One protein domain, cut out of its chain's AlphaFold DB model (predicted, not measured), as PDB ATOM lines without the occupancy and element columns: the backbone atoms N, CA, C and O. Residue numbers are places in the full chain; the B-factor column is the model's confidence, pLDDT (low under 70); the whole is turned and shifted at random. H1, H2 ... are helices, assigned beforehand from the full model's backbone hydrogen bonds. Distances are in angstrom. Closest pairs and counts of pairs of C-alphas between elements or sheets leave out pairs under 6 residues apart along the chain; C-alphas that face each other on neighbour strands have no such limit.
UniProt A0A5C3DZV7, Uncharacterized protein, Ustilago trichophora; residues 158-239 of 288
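Overview. This is residues 158 to 239 of the 288 residues of an uncharacterized protein of Ustilago trichophora (UniProt A0A5C3DZV7). H1 packs on the helical hairpin of H5 and H6 at one end of an elongated shape; H2 and H3 sit among loops at the other. The printed part has 82 residues with six named helices, H1 to H6: all helix. It is compact, radius of gyration of the C-alphas 13.6 A, and spans 40 by 21 by 20 A.

Along the chain. H1, residues 158 to 168, begins at C-alpha (-39.140, 30.543, 38.124). H2 is residues 173 to 177, H3 195 to 198, H4 208 to 211. H5, residues 213 to 224, is 16.3 A long; H6, 229 to 237, ends at C-alpha (-30.861, 17.780, 48.213).

Arrangement. H1 touches H5 about perpendicular, at 81 degrees, C-alphas 160 and 220 closest at 5.5 A. H5 and H6 touch, opposite ways at a shallow tilt of 34 degrees, only just short of steep. H2 and H3 are close but not clearly touching. Every O i to N i+4 pair in H1, H2, H5 and H6 is within hydrogen-bond range.

Size, cuts and confidence. The printed part has no cut; the H2 to H3 link is long; 30 residues have pLDDT under 70, among them residues 183 to 209.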
ATOM      1  N   LYS A 158     -37.907  30.093  37.454       87.19
ATOM      2  CA  LYS A 158     -39.140  30.543  38.124       87.19
ATOM      3  C   LYS A 158     -40.108  29.381  38.370       87.19
ATOM      4  O   LYS A 158     -40.714  29.309  39.442       87.19
ATOM      5  N   ASP A 159     -40.202  28.450  37.427       89.62
ATOM      6  CA  ASP A 159     -41.058  27.263  37.540       89.62
ATOM      7  C   ASP A 159     -40.474  26.288  38.562       89.62
ATOM      8  O   ASP A 159     -41.165  25.892  39.501       89.62
ATOM      9  N   ALA A 160     -39.169  26.003  38.469       89.81
ATOM     10  CA  ALA A 160     -38.445  25.199  39.453       89.81
ATOM     11  C   ALA A 160     -38.581  25.775  40.875       89.81
ATOM     12  O   ALA A 160     -38.927  25.047  41.803       89.81
ATOM     13  N   ARG A 161     -38.413  27.095  41.051       85.69
ATOM     14  CA  ARG A 161     -38.641  27.784  42.336       85.69
ATOM     15  C   ARG A 161     -40.074  27.609  42.841       85.69
ATOM     16  O   ARG A 161     -40.268  27.372  44.029       85.69
ATOM     17  N   THR A 162     -41.067  27.695  41.959       84.25
ATOM     18  CA  THR A 162     -42.486  27.521  42.313       84.25
ATOM     19  C   THR A 162     -42.784  26.084  42.757       84.25
ATOM     20  O   THR A 162     -43.487  25.880  43.748       84.25
ATOM     21  N   ILE A 163     -42.197  25.090  42.082       87.81
ATOM     22  CA  ILE A 163     -42.281  23.668  42.440       87.81
ATOM     23  C   ILE A 163     -41.624  23.412  43.803       87.81
ATOM     24  O   ILE A 163     -42.275  22.873  44.696       87.81
ATOM     25  N   VAL A 164     -40.376  23.851  43.996       85.69
ATOM     26  CA  VAL A 164     -39.616  23.678  45.249       85.69
ATOM     27  C   VAL A 164     -40.341  24.337  46.431       85.69
ATOM     28  O   VAL A 164     -40.478  23.711  47.480       85.69
ATOM     29  N   ILE A 165     -40.902  25.544  46.258       79.00
ATOM     30  CA  ILE A 165     -41.742  26.188  47.285       79.00
ATOM     31  C   ILE A 165     -42.996  25.348  47.573       79.00
ATOM     32  O   ILE A 165     -43.266  25.056  48.734       79.00
ATOM     33  N   ARG A 166     -43.756  24.920  46.553       79.19
ATOM     34  CA  ARG A 166     -44.982  24.118  46.753       79.19
ATOM     35  C   ARG A 166     -44.708  22.775  47.448       79.19
ATOM     36  O   ARG A 166     -45.586  22.275  48.149       79.19
ATOM     37  N   ARG A 167     -43.535  22.174  47.232       80.00
ATOM     38  CA  ARG A 167     -43.162  20.874  47.811       80.00
ATOM     39  C   ARG A 167     -42.651  20.988  49.247       80.00
ATOM     40  O   ARG A 167     -43.084  20.193  50.076       80.00
ATOM     41  N   HIS A 168     -41.798  21.978  49.528       75.44
ATOM     42  CA  HIS A 168     -40.972  22.014  50.746       75.44
ATOM     43  C   HIS A 168     -41.290  23.170  51.712       75.44
ATOM     44  O   HIS A 168     -40.714  23.238  52.792       75.44
ATOM     45  N   HIS A 169     -42.210  24.087  51.386       73.50
ATOM     46  CA  HIS A 169     -42.565  25.202  52.277       73.50
ATOM     47  C   HIS A 169     -43.213  24.731  53.598       73.50
ATOM     48  O   HIS A 169     -44.402  24.405  53.656       73.50
ATOM     49  N   VAL A 170     -42.441  24.799  54.686       69.94
ATOM     50  CA  VAL A 170     -42.901  24.588  56.066       69.94
ATOM     51  C   VAL A 170     -43.183  25.933  56.744       69.94
ATOM     52  O   VAL A 170     -42.358  26.848  56.707       69.94
ATOM     53  N   SER A 171     -44.331  26.051  57.417       69.69
ATOM     54  CA  SER A 171     -44.679  27.244  58.200       69.69
ATOM     55  C   SER A 171     -43.680  27.497  59.332       69.69
ATOM     56  O   SER A 171     -43.503  26.654  60.212       69.69
ATOM     57  N   CYS A 172     -43.066  28.684  59.354       71.06
ATOM     58  CA  CYS A 172     -42.098  29.038  60.392       71.06
ATOM     59  C   CYS A 172     -42.729  29.039  61.800       71.06
ATOM     60  O   CYS A 172     -43.928  29.282  61.973       71.06
ATOM     61  N   THR A 173     -41.912  28.812  62.836       71.19
ATOM     62  CA  THR A 173     -42.388  28.675  64.225       71.19
ATOM     63  C   THR A 173     -43.191  29.880  64.726       71.19
ATOM     64  O   THR A 173     -44.124  29.679  65.496       71.19
ATOM     65  N   ARG A 174     -42.915  31.108  64.254       72.81
ATOM     66  CA  ARG A 174     -43.719  32.296  64.599       72.81
ATOM     67  C   ARG A 174     -45.128  32.233  64.005       72.81
ATOM     68  O   ARG A 174     -46.089  32.378  64.748       72.81
ATOM     69  N   CYS A 175     -45.258  31.968  62.703       75.25
ATOM     70  CA  CYS A 175     -46.564  31.817  62.054       75.25
ATOM     71  C   CYS A 175     -47.368  30.666  62.676       75.25
ATOM     72  O   CYS A 175     -48.538  30.851  62.997       75.25
ATOM     73  N   ARG A 176     -46.708  29.529  62.943       78.19
ATOM     74  CA  ARG A 176     -47.294  28.375  63.645       78.19
ATOM     75  C   ARG A 176     -47.795  28.736  65.050       78.19
ATOM     76  O   ARG A 176     -48.944  28.453  65.348       78.19
ATOM     77  N   LYS A 177     -46.990  29.413  65.883       79.88
ATOM     78  CA  LYS A 177     -47.418  29.881  67.222       79.88
ATOM     79  C   LYS A 177     -48.556  30.914  67.182       79.88
ATOM     80  O   LYS A 177     -49.243  31.075  68.177       79.88
ATOM     81  N   GLN A 178     -48.742  31.617  66.064       84.06
ATOM     82  CA  GLN A 178     -49.800  32.620  65.877       84.06
ATOM     83  C   GLN A 178     -51.022  32.087  65.102       84.06
ATOM     84  O   GLN A 178     -51.867  32.888  64.712       84.06
ATOM     85  N   ASN A 179     -51.102  30.778  64.811       80.75
ATOM     86  CA  ASN A 179     -52.111  30.170  63.924       80.75
ATOM     87  C   ASN A 179     -52.284  30.891  62.564       80.75
ATOM     88  O   ASN A 179     -53.339  30.845  61.934       80.75
ATOM     89  N   LYS A 180     -51.219  31.539  62.072       79.06
ATOM     90  CA  LYS A 180     -51.198  32.243  60.784       79.06
ATOM     91  C   LYS A 180     -50.651  31.346  59.681       79.06
ATOM     92  O   LYS A 180     -49.601  30.721  59.832       79.06
ATOM     93  N   VAL A 181     -51.291  31.375  58.512       73.38
ATOM     94  CA  VAL A 181     -50.734  30.766  57.296       73.38
ATOM     95  C   VAL A 181     -49.463  31.514  56.896       73.38
ATOM     96  O   VAL A 181     -49.493  32.697  56.553       73.38
ATOM     97  N   CYS A 182     -48.335  30.810  56.923       71.19
ATOM     98  CA  CYS A 182     -47.059  31.314  56.440       71.19
ATOM     99  C   CYS A 182     -47.142  31.564  54.922       71.19
ATOM    100  O   CYS A 182     -47.487  30.662  54.163       71.19
ATOM    101  N   LYS A 183     -46.863  32.797  54.479       67.75
ATOM    102  CA  LYS A 183     -46.902  33.194  53.061       67.75
ATOM    103  C   LYS A 183     -45.499  33.550  52.574       67.75
ATOM    104  O   LYS A 183     -44.856  34.430  53.151       67.75
ATOM    105  N   ALA A 184     -45.044  32.892  51.510       60.34
ATOM    106  CA  ALA A 184     -43.802  33.238  50.822       60.34
ATOM    107  C   ALA A 184     -43.902  34.635  50.160       60.34
ATOM    108  O   ALA A 184     -44.982  35.010  49.693       60.34
ATOM    109  N   PRO A 185     -42.809  35.421  50.103       57.81
ATOM    110  CA  PRO A 185     -42.805  36.718  49.429       57.81
ATOM    111  C   PRO A 185     -42.881  36.529  47.898       57.81
ATOM    112  O   PRO A 185     -42.069  35.780  47.350       57.81
ATOM    113  N   PRO A 186     -43.804  37.202  47.181       53.62
ATOM    114  CA  PRO A 186     -44.120  36.859  45.790       53.62
ATOM    115  C   PRO A 186     -42.977  37.132  44.800       53.62
ATOM    116  O   PRO A 186     -42.712  36.303  43.938       53.62
ATOM    117  N   ASN A 187     -42.277  38.264  44.945       51.97
ATOM    118  CA  ASN A 187     -41.226  38.723  44.022       51.97
ATOM    119  C   ASN A 187     -39.921  39.098  44.757       51.97
ATOM    120  O   ASN A 187     -39.220  40.030  44.377       51.97
ATOM    121  N   GLY A 188     -39.599  38.404  45.853       53.06
ATOM    122  CA  GLY A 188     -38.382  38.672  46.625       53.06
ATOM    123  C   GLY A 188     -37.143  37.972  46.044       53.06
ATOM    124  O   GLY A 188     -37.140  36.735  46.013       53.06
ATOM    125  N   PRO A 189     -36.048  38.688  45.691       43.25
ATOM    126  CA  PRO A 189     -34.741  38.050  45.483       43.25
ATOM    127  C   PRO A 189     -34.233  37.429  46.795       43.25
ATOM    128  O   PRO A 189     -33.556  36.404  46.800       43.25
ATOM    129  N   ARG A 190     -34.641  38.011  47.931       45.84
ATOM    130  CA  ARG A 190     -34.414  37.476  49.270       45.84
ATOM    131  C   ARG A 190     -35.499  36.455  49.645       45.84
ATOM    132  O   ARG A 190     -36.521  36.817  50.220       45.84
ATOM    133  N   ALA A 191     -35.240  35.175  49.377       48.03
ATOM    134  CA  ALA A 191     -35.853  34.078  50.135       48.03
ATOM    135  C   ALA A 191     -35.177  34.002  51.516       48.03
ATOM    136  O   ALA A 191     -34.205  33.273  51.664       48.03
ATOM    137  N   TRP A 192     -35.611  34.867  52.442       54.16
ATOM    138  CA  TRP A 192     -35.044  34.995  53.801       54.16
ATOM    139  C   TRP A 192     -36.094  35.102  54.925       54.16
ATOM    140  O   TRP A 192     -35.744  35.097  56.108       54.16
ATOM    141  N   LYS A 193     -37.366  35.352  54.566       54.56
ATOM    142  CA  LYS A 193     -38.481  35.649  55.481       54.56
ATOM    143  C   LYS A 193     -39.830  35.361  54.815       54.56
ATOM    144  O   LYS A 193     -40.070  35.798  53.690       54.56
ATOM    145  N   CYS A 194     -40.758  34.723  55.532       63.75
ATOM    146  CA  CYS A 194     -42.186  34.772  55.186       63.75
ATOM    147  C   CYS A 194     -42.760  36.180  55.436       63.75
ATOM    148  O   CYS A 194     -42.178  36.928  56.217       63.75
ATOM    149  N   ARG A 195     -43.905  36.547  54.838       63.53
ATOM    150  CA  ARG A 195     -44.466  37.919  54.922       63.53
ATOM    151  C   ARG A 195     -44.582  38.467  56.356       63.53
ATOM    152  O   ARG A 195     -44.244  39.620  56.582       63.53
ATOM    153  N   GLU A 196     -44.987  37.645  57.322       64.50
ATOM    154  CA  GLU A 196     -45.124  38.074  58.723       64.50
ATOM    155  C   GLU A 196     -43.762  38.264  59.413       64.50
ATOM    156  O   GLU A 196     -43.573  39.205  60.178       64.50
ATOM    157  N   CYS A 197     -42.783  37.396  59.128       66.88
ATOM    158  CA  CYS A 197     -41.418  37.563  59.638       66.88
ATOM    159  C   CYS A 197     -40.642  38.648  58.879       66.88
ATOM    160  O   CYS A 197     -39.694  39.192  59.436       66.88
ATOM    161  N   ALA A 198     -41.048  38.989  57.649       64.69
ATOM    162  CA  ALA A 198     -40.395  39.981  56.798       64.69
ATOM    163  C   ALA A 198     -40.272  41.334  57.500       64.69
ATOM    164  O   ALA A 198     -39.200  41.940  57.495       64.69
ATOM    165  N   ASN A 199     -41.359  41.717  58.165       64.06
ATOM    166  CA  ASN A 199     -41.527  42.990  58.852       64.06
ATOM    167  C   ASN A 199     -41.043  42.958  60.313       64.06
ATOM    168  O   ASN A 199     -40.977  44.006  60.941       64.06
ATOM    169  N   ALA A 200     -40.789  41.772  60.887       62.16
ATOM    170  CA  ALA A 200     -40.804  41.596  62.344       62.16
ATOM    171  C   ALA A 200     -39.708  40.681  62.930       62.16
ATOM    172  O   ALA A 200     -39.750  40.395  64.126       62.16
ATOM    173  N   LEU A 201     -38.759  40.198  62.121       60.03
ATOM    174  CA  LEU A 201     -37.526  39.524  62.556       60.03
ATOM    175  C   LEU A 201     -36.366  39.883  61.615       60.03
ATOM    176  O   LEU A 201     -36.580  40.147  60.430       60.03
ATOM    177  N   ALA A 202     -35.122  39.825  62.101       55.56
ATOM    178  CA  ALA A 202     -33.928  39.995  61.266       55.56
ATOM    179  C   ALA A 202     -33.725  38.836  60.265       55.56
ATOM    180  O   ALA A 202     -33.314  39.085  59.131       55.56
ATOM    181  N   PHE A 203     -34.115  37.611  60.640       50.72
ATOM    182  CA  PHE A 203     -33.970  36.358  59.879       50.72
ATOM    183  C   PHE A 203     -35.212  35.462  60.079       50.72
ATOM    184  O   PHE A 203     -36.066  35.782  60.908       50.72
ATOM    185  N   CYS A 204     -35.338  34.347  59.353       55.12
ATOM    186  CA  CYS A 204     -36.434  33.394  59.544       55.12
ATOM    187  C   CYS A 204     -35.930  31.948  59.641       55.12
ATOM    188  O   CYS A 204     -35.095  31.517  58.858       55.12
ATOM    189  N   ASN A 205     -36.459  31.181  60.597       51.69
ATOM    190  CA  ASN A 205     -35.958  29.835  60.907       51.69
ATOM    191  C   ASN A 205     -36.570  28.733  60.008       51.69
ATOM    192  O   ASN A 205     -36.386  27.549  60.277       51.69
ATOM    193  N   SER A 206     -37.344  29.094  58.979       54.38
ATOM    194  CA  SER A 206     -37.822  28.164  57.944       54.38
ATOM    195  C   SER A 206     -36.734  27.996  56.882       54.38
ATOM    196  O   SER A 206     -36.457  28.945  56.157       54.38
ATOM    197  N   GLY A 207     -36.109  26.818  56.812       54.09
ATOM    198  CA  GLY A 207     -34.856  26.604  56.080       54.09
ATOM    199  C   GLY A 207     -34.898  26.972  54.592       54.09
ATOM    200  O   GLY A 207     -35.487  26.272  53.784       54.09
ATOM    201  N   GLU A 208     -34.180  28.022  54.198       59.44
ATOM    202  CA  GLU A 208     -34.161  28.506  52.806       59.44
ATOM    203  C   GLU A 208     -33.074  27.875  51.932       59.44
ATOM    204  O   GLU A 208     -32.893  28.258  50.772       59.44
ATOM    205  N   VAL A 209     -32.373  26.857  52.445       65.38
ATOM    206  CA  VAL A 209     -31.280  26.195  51.722       65.38
ATOM    207  C   VAL A 209     -31.761  25.581  50.403       65.38
ATOM    208  O   VAL A 209     -30.982  25.528  49.462       65.38
ATOM    209  N   TRP A 210     -33.041  25.217  50.266       74.06
ATOM    210  CA  TRP A 210     -33.608  24.724  49.000       74.06
ATOM    211  C   TRP A 210     -33.611  25.770  47.878       74.06
ATOM    212  O   TRP A 210     -33.511  25.422  46.701       74.06
ATOM    213  N   LEU A 211     -33.743  27.051  48.239       78.31
ATOM    214  CA  LEU A 211     -34.064  28.159  47.333       78.31
ATOM    215  C   LEU A 211     -32.842  28.976  46.898       78.31
ATOM    216  O   LEU A 211     -33.006  30.019  46.252       78.31
ATOM    217  N   LYS A 212     -31.627  28.521  47.226       80.88
ATOM    218  CA  LYS A 212     -30.400  29.132  46.709       80.88
ATOM    219  C   LYS A 212     -30.330  29.037  45.172       80.88
ATOM    220  O   LYS A 212     -30.752  28.020  44.614       80.88
ATOM    221  N   PRO A 213     -29.711  30.016  44.478       84.06
ATOM    222  CA  PRO A 213     -29.549  29.978  43.023       84.06
ATOM    223  C   PRO A 213     -28.828  28.725  42.503       84.06
ATOM    224  O   PRO A 213     -29.228  28.187  41.473       84.06
ATOM    225  N   GLU A 214     -27.817  28.230  43.228       88.12
ATOM    226  CA  GLU A 214     -27.059  27.013  42.888       88.12
ATOM    227  C   GLU A 214     -27.970  25.776  42.755       88.12
ATOM    228  O   GLU A 214     -27.964  25.091  41.729       88.12
ATOM    229  N   TYR A 215     -28.835  25.542  43.744       87.75
ATOM    230  CA  TYR A 215     -29.748  24.403  43.763       87.75
ATOM    231  C   TYR A 215     -30.947  24.596  42.844       87.75
ATOM    232  O   TYR A 215     -31.328  23.650  42.166       87.75
ATOM    233  N   LEU A 216     -31.506  25.807  42.741       89.81
ATOM    234  CA  LEU A 216     -32.583  26.077  41.781       89.81
ATOM    235  C   LEU A 216     -32.115  25.877  40.333       89.81
ATOM    236  O   LEU A 216     -32.867  25.343  39.519       89.81
ATOM    237  N   SER A 217     -30.867  26.231  40.018       92.81
ATOM    238  CA  SER A 217     -30.266  25.970  38.702       92.81
ATOM    239  C   SER A 217     -30.076  24.470  38.461       92.81
ATOM    240  O   SER A 217     -30.433  23.972  37.393       92.81
ATOM    241  N   HIS A 218     -29.595  23.729  39.467       94.44
ATOM    242  CA  HIS A 218     -29.466  22.273  39.382       94.44
ATOM    243  C   HIS A 218     -30.834  21.584  39.208       94.44
ATOM    244  O   HIS A 218     -30.999  20.778  38.298       94.44
ATOM    245  N   TYR A 219     -31.845  21.974  39.986       94.25
ATOM    246  CA  TYR A 219     -33.214  21.455  39.897       94.25
ATOM    247  C   TYR A 219     -33.842  21.735  38.527       94.25
ATOM    248  O   TYR A 219     -34.439  20.853  37.913       94.25
ATOM    249  N   THR A 220     -33.640  22.950  38.003       95.06
ATOM    250  CA  THR A 220     -34.074  23.336  36.650       95.06
ATOM    251  C   THR A 220     -33.413  22.456  35.587       95.06
ATOM    252  O   THR A 220     -34.081  22.049  34.637       95.06
ATOM    253  N   ARG A 221     -32.127  22.106  35.745       95.06
ATOM    254  CA  ARG A 221     -31.455  21.134  34.868       95.06
ATOM    255  C   ARG A 221     -32.097  19.748  34.977       95.06
ATOM    256  O   ARG A 221     -32.469  19.204  33.945       95.06
ATOM    257  N   CYS A 222     -32.298  19.217  36.185       94.81
ATOM    258  CA  CYS A 222     -32.898  17.893  36.384       94.81
ATOM    259  C   CYS A 222     -34.286  17.770  35.721       94.81
ATOM    260  O   CYS A 222     -34.544  16.794  35.017       94.81
ATOM    261  N   LEU A 223     -35.158  18.773  35.882       94.12
ATOM    262  CA  LEU A 223     -36.479  18.789  35.235       94.12
ATOM    263  C   LEU A 223     -36.375  18.840  33.697       94.12
ATOM    264  O   LEU A 223     -37.096  18.126  33.005       94.12
ATOM    265  N   ASN A 224     -35.444  19.634  33.153       93.88
ATOM    266  CA  ASN A 224     -35.197  19.719  31.706       93.88
ATOM    267  C   ASN A 224     -34.525  18.459  31.117       93.88
ATOM    268  O   ASN A 224     -34.644  18.203  29.920       93.88
ATOM    269  N   GLU A 225     -33.865  17.646  31.944       93.19
ATOM    270  CA  GLU A 225     -33.390  16.298  31.596       93.19
ATOM    271  C   GLU A 225     -34.520  15.246  31.609       93.19
ATOM    272  O   GLU A 225     -34.291  14.097  31.232       93.19
ATOM    273  N   GLY A 226     -35.741  15.625  32.011       92.62
ATOM    274  CA  GLY A 226     -36.911  14.747  32.082       92.62
ATOM    275  C   GLY A 226     -37.051  13.970  33.397       92.62
ATOM    276  O   GLY A 226     -37.862  13.047  33.463       92.62
ATOM    277  N   LYS A 227     -36.281  14.315  34.438       92.06
ATOM    278  CA  LYS A 227     -36.381  13.682  35.764       92.06
ATOM    279  C   LYS A 227     -37.655  14.130  36.485       92.06
ATOM    280  O   LYS A 227     -38.083  15.278  36.356       92.06
ATOM    281  N   THR A 228     -38.247  13.240  37.281       90.88
ATOM    282  CA  THR A 228     -39.404  13.578  38.126       90.88
ATOM    283  C   THR A 228     -39.014  14.549  39.242       90.88
ATOM    284  O   THR A 228     -37.839  14.680  39.592       90.88
ATOM    285  N   THR A 229     -39.996  15.210  39.861       89.88
ATOM    286  CA  THR A 229     -39.742  16.109  40.999       89.88
ATOM    287  C   THR A 229     -39.076  15.406  42.182       89.88
ATOM    288  O   THR A 229     -38.228  15.982  42.847       89.88
ATOM    289  N   GLU A 230     -39.398  14.136  42.403       88.00
ATOM    290  CA  GLU A 230     -38.852  13.260  43.440       88.00
ATOM    291  C   GLU A 230     -37.394  12.869  43.146       88.00
ATOM    292  O   GLU A 230     -36.573  12.777  44.060       88.00
ATOM    293  N   GLN A 231     -37.059  12.658  41.869       88.44
ATOM    294  CA  GLN A 231     -35.683  12.426  41.424       88.44
ATOM    295  C   GLN A 231     -34.851  13.708  41.545       88.44
ATOM    296  O   GLN A 231     -33.753  13.660  42.093       88.44
ATOM    297  N   ALA A 232     -35.392  14.854  41.119       92.12
ATOM    298  CA  ALA A 232     -34.747  16.158  41.269       92.12
ATOM    299  C   ALA A 232     -34.548  16.539  42.751       92.12
ATOM    300  O   ALA A 232     -33.460  16.971  43.125       92.12
ATOM    301  N   ASP A 233     -35.538  16.307  43.622       88.50
ATOM    302  CA  ASP A 233     -35.400  16.496  45.074       88.50
ATOM    303  C   ASP A 233     -34.239  15.653  45.633       88.50
ATOM    304  O   ASP A 233     -33.389  16.156  46.372       88.50
ATOM    305  N   ARG A 234     -34.172  14.368  45.252       86.19
ATOM    306  CA  ARG A 234     -33.138  13.430  45.715       86.19
ATOM    307  C   ARG A 234     -31.742  13.784  45.195       86.19
ATOM    308  O   ARG A 234     -30.781  13.680  45.949       86.19
ATOM    309  N   GLU A 235     -31.622  14.210  43.943       89.88
ATOM    310  CA  GLU A 235     -30.338  14.538  43.305       89.88
ATOM    311  C   GLU A 235     -29.775  15.893  43.759       89.88
ATOM    312  O   GLU A 235     -28.562  16.043  43.910       89.88
ATOM    313  N   VAL A 236     -30.643  16.875  44.023       90.50
ATOM    314  CA  VAL A 236     -30.233  18.228  44.426       90.50
ATOM    315  C   VAL A 236     -30.051  18.352  45.946       90.50
ATOM    316  O   VAL A 236     -29.174  19.099  46.387       90.50
ATOM    317  N   TYR A 237     -30.837  17.625  46.750       84.81
ATOM    318  CA  TYR A 237     -30.861  17.780  48.213       84.81
ATOM    319  C   TYR A 237     -30.587  16.494  49.012       84.81
ATOM    320  O   TYR A 237     -30.243  16.586  50.189       84.81
ATOM    321  N   GLY A 238     -30.711  15.303  48.414       75.69
ATOM    322  CA  GLY A 238     -30.689  14.018  49.134       75.69
ATOM    323  C   GLY A 238     -29.364  13.649  49.810       75.69
ATOM    324  O   GLY A 238     -29.346  12.782  50.677       75.69
ATOM    325  N   SER A 239     -28.264  14.329  49.474       67.56
ATOM    326  CA  SER A 239     -26.970  14.211  50.164       67.56
ATOM    327  C   SER A 239     -26.885  15.008  51.473       67.56
ATOM    328  O   SER A 239     -25.888  14.905  52.187       67.56
TER     329      SER A 239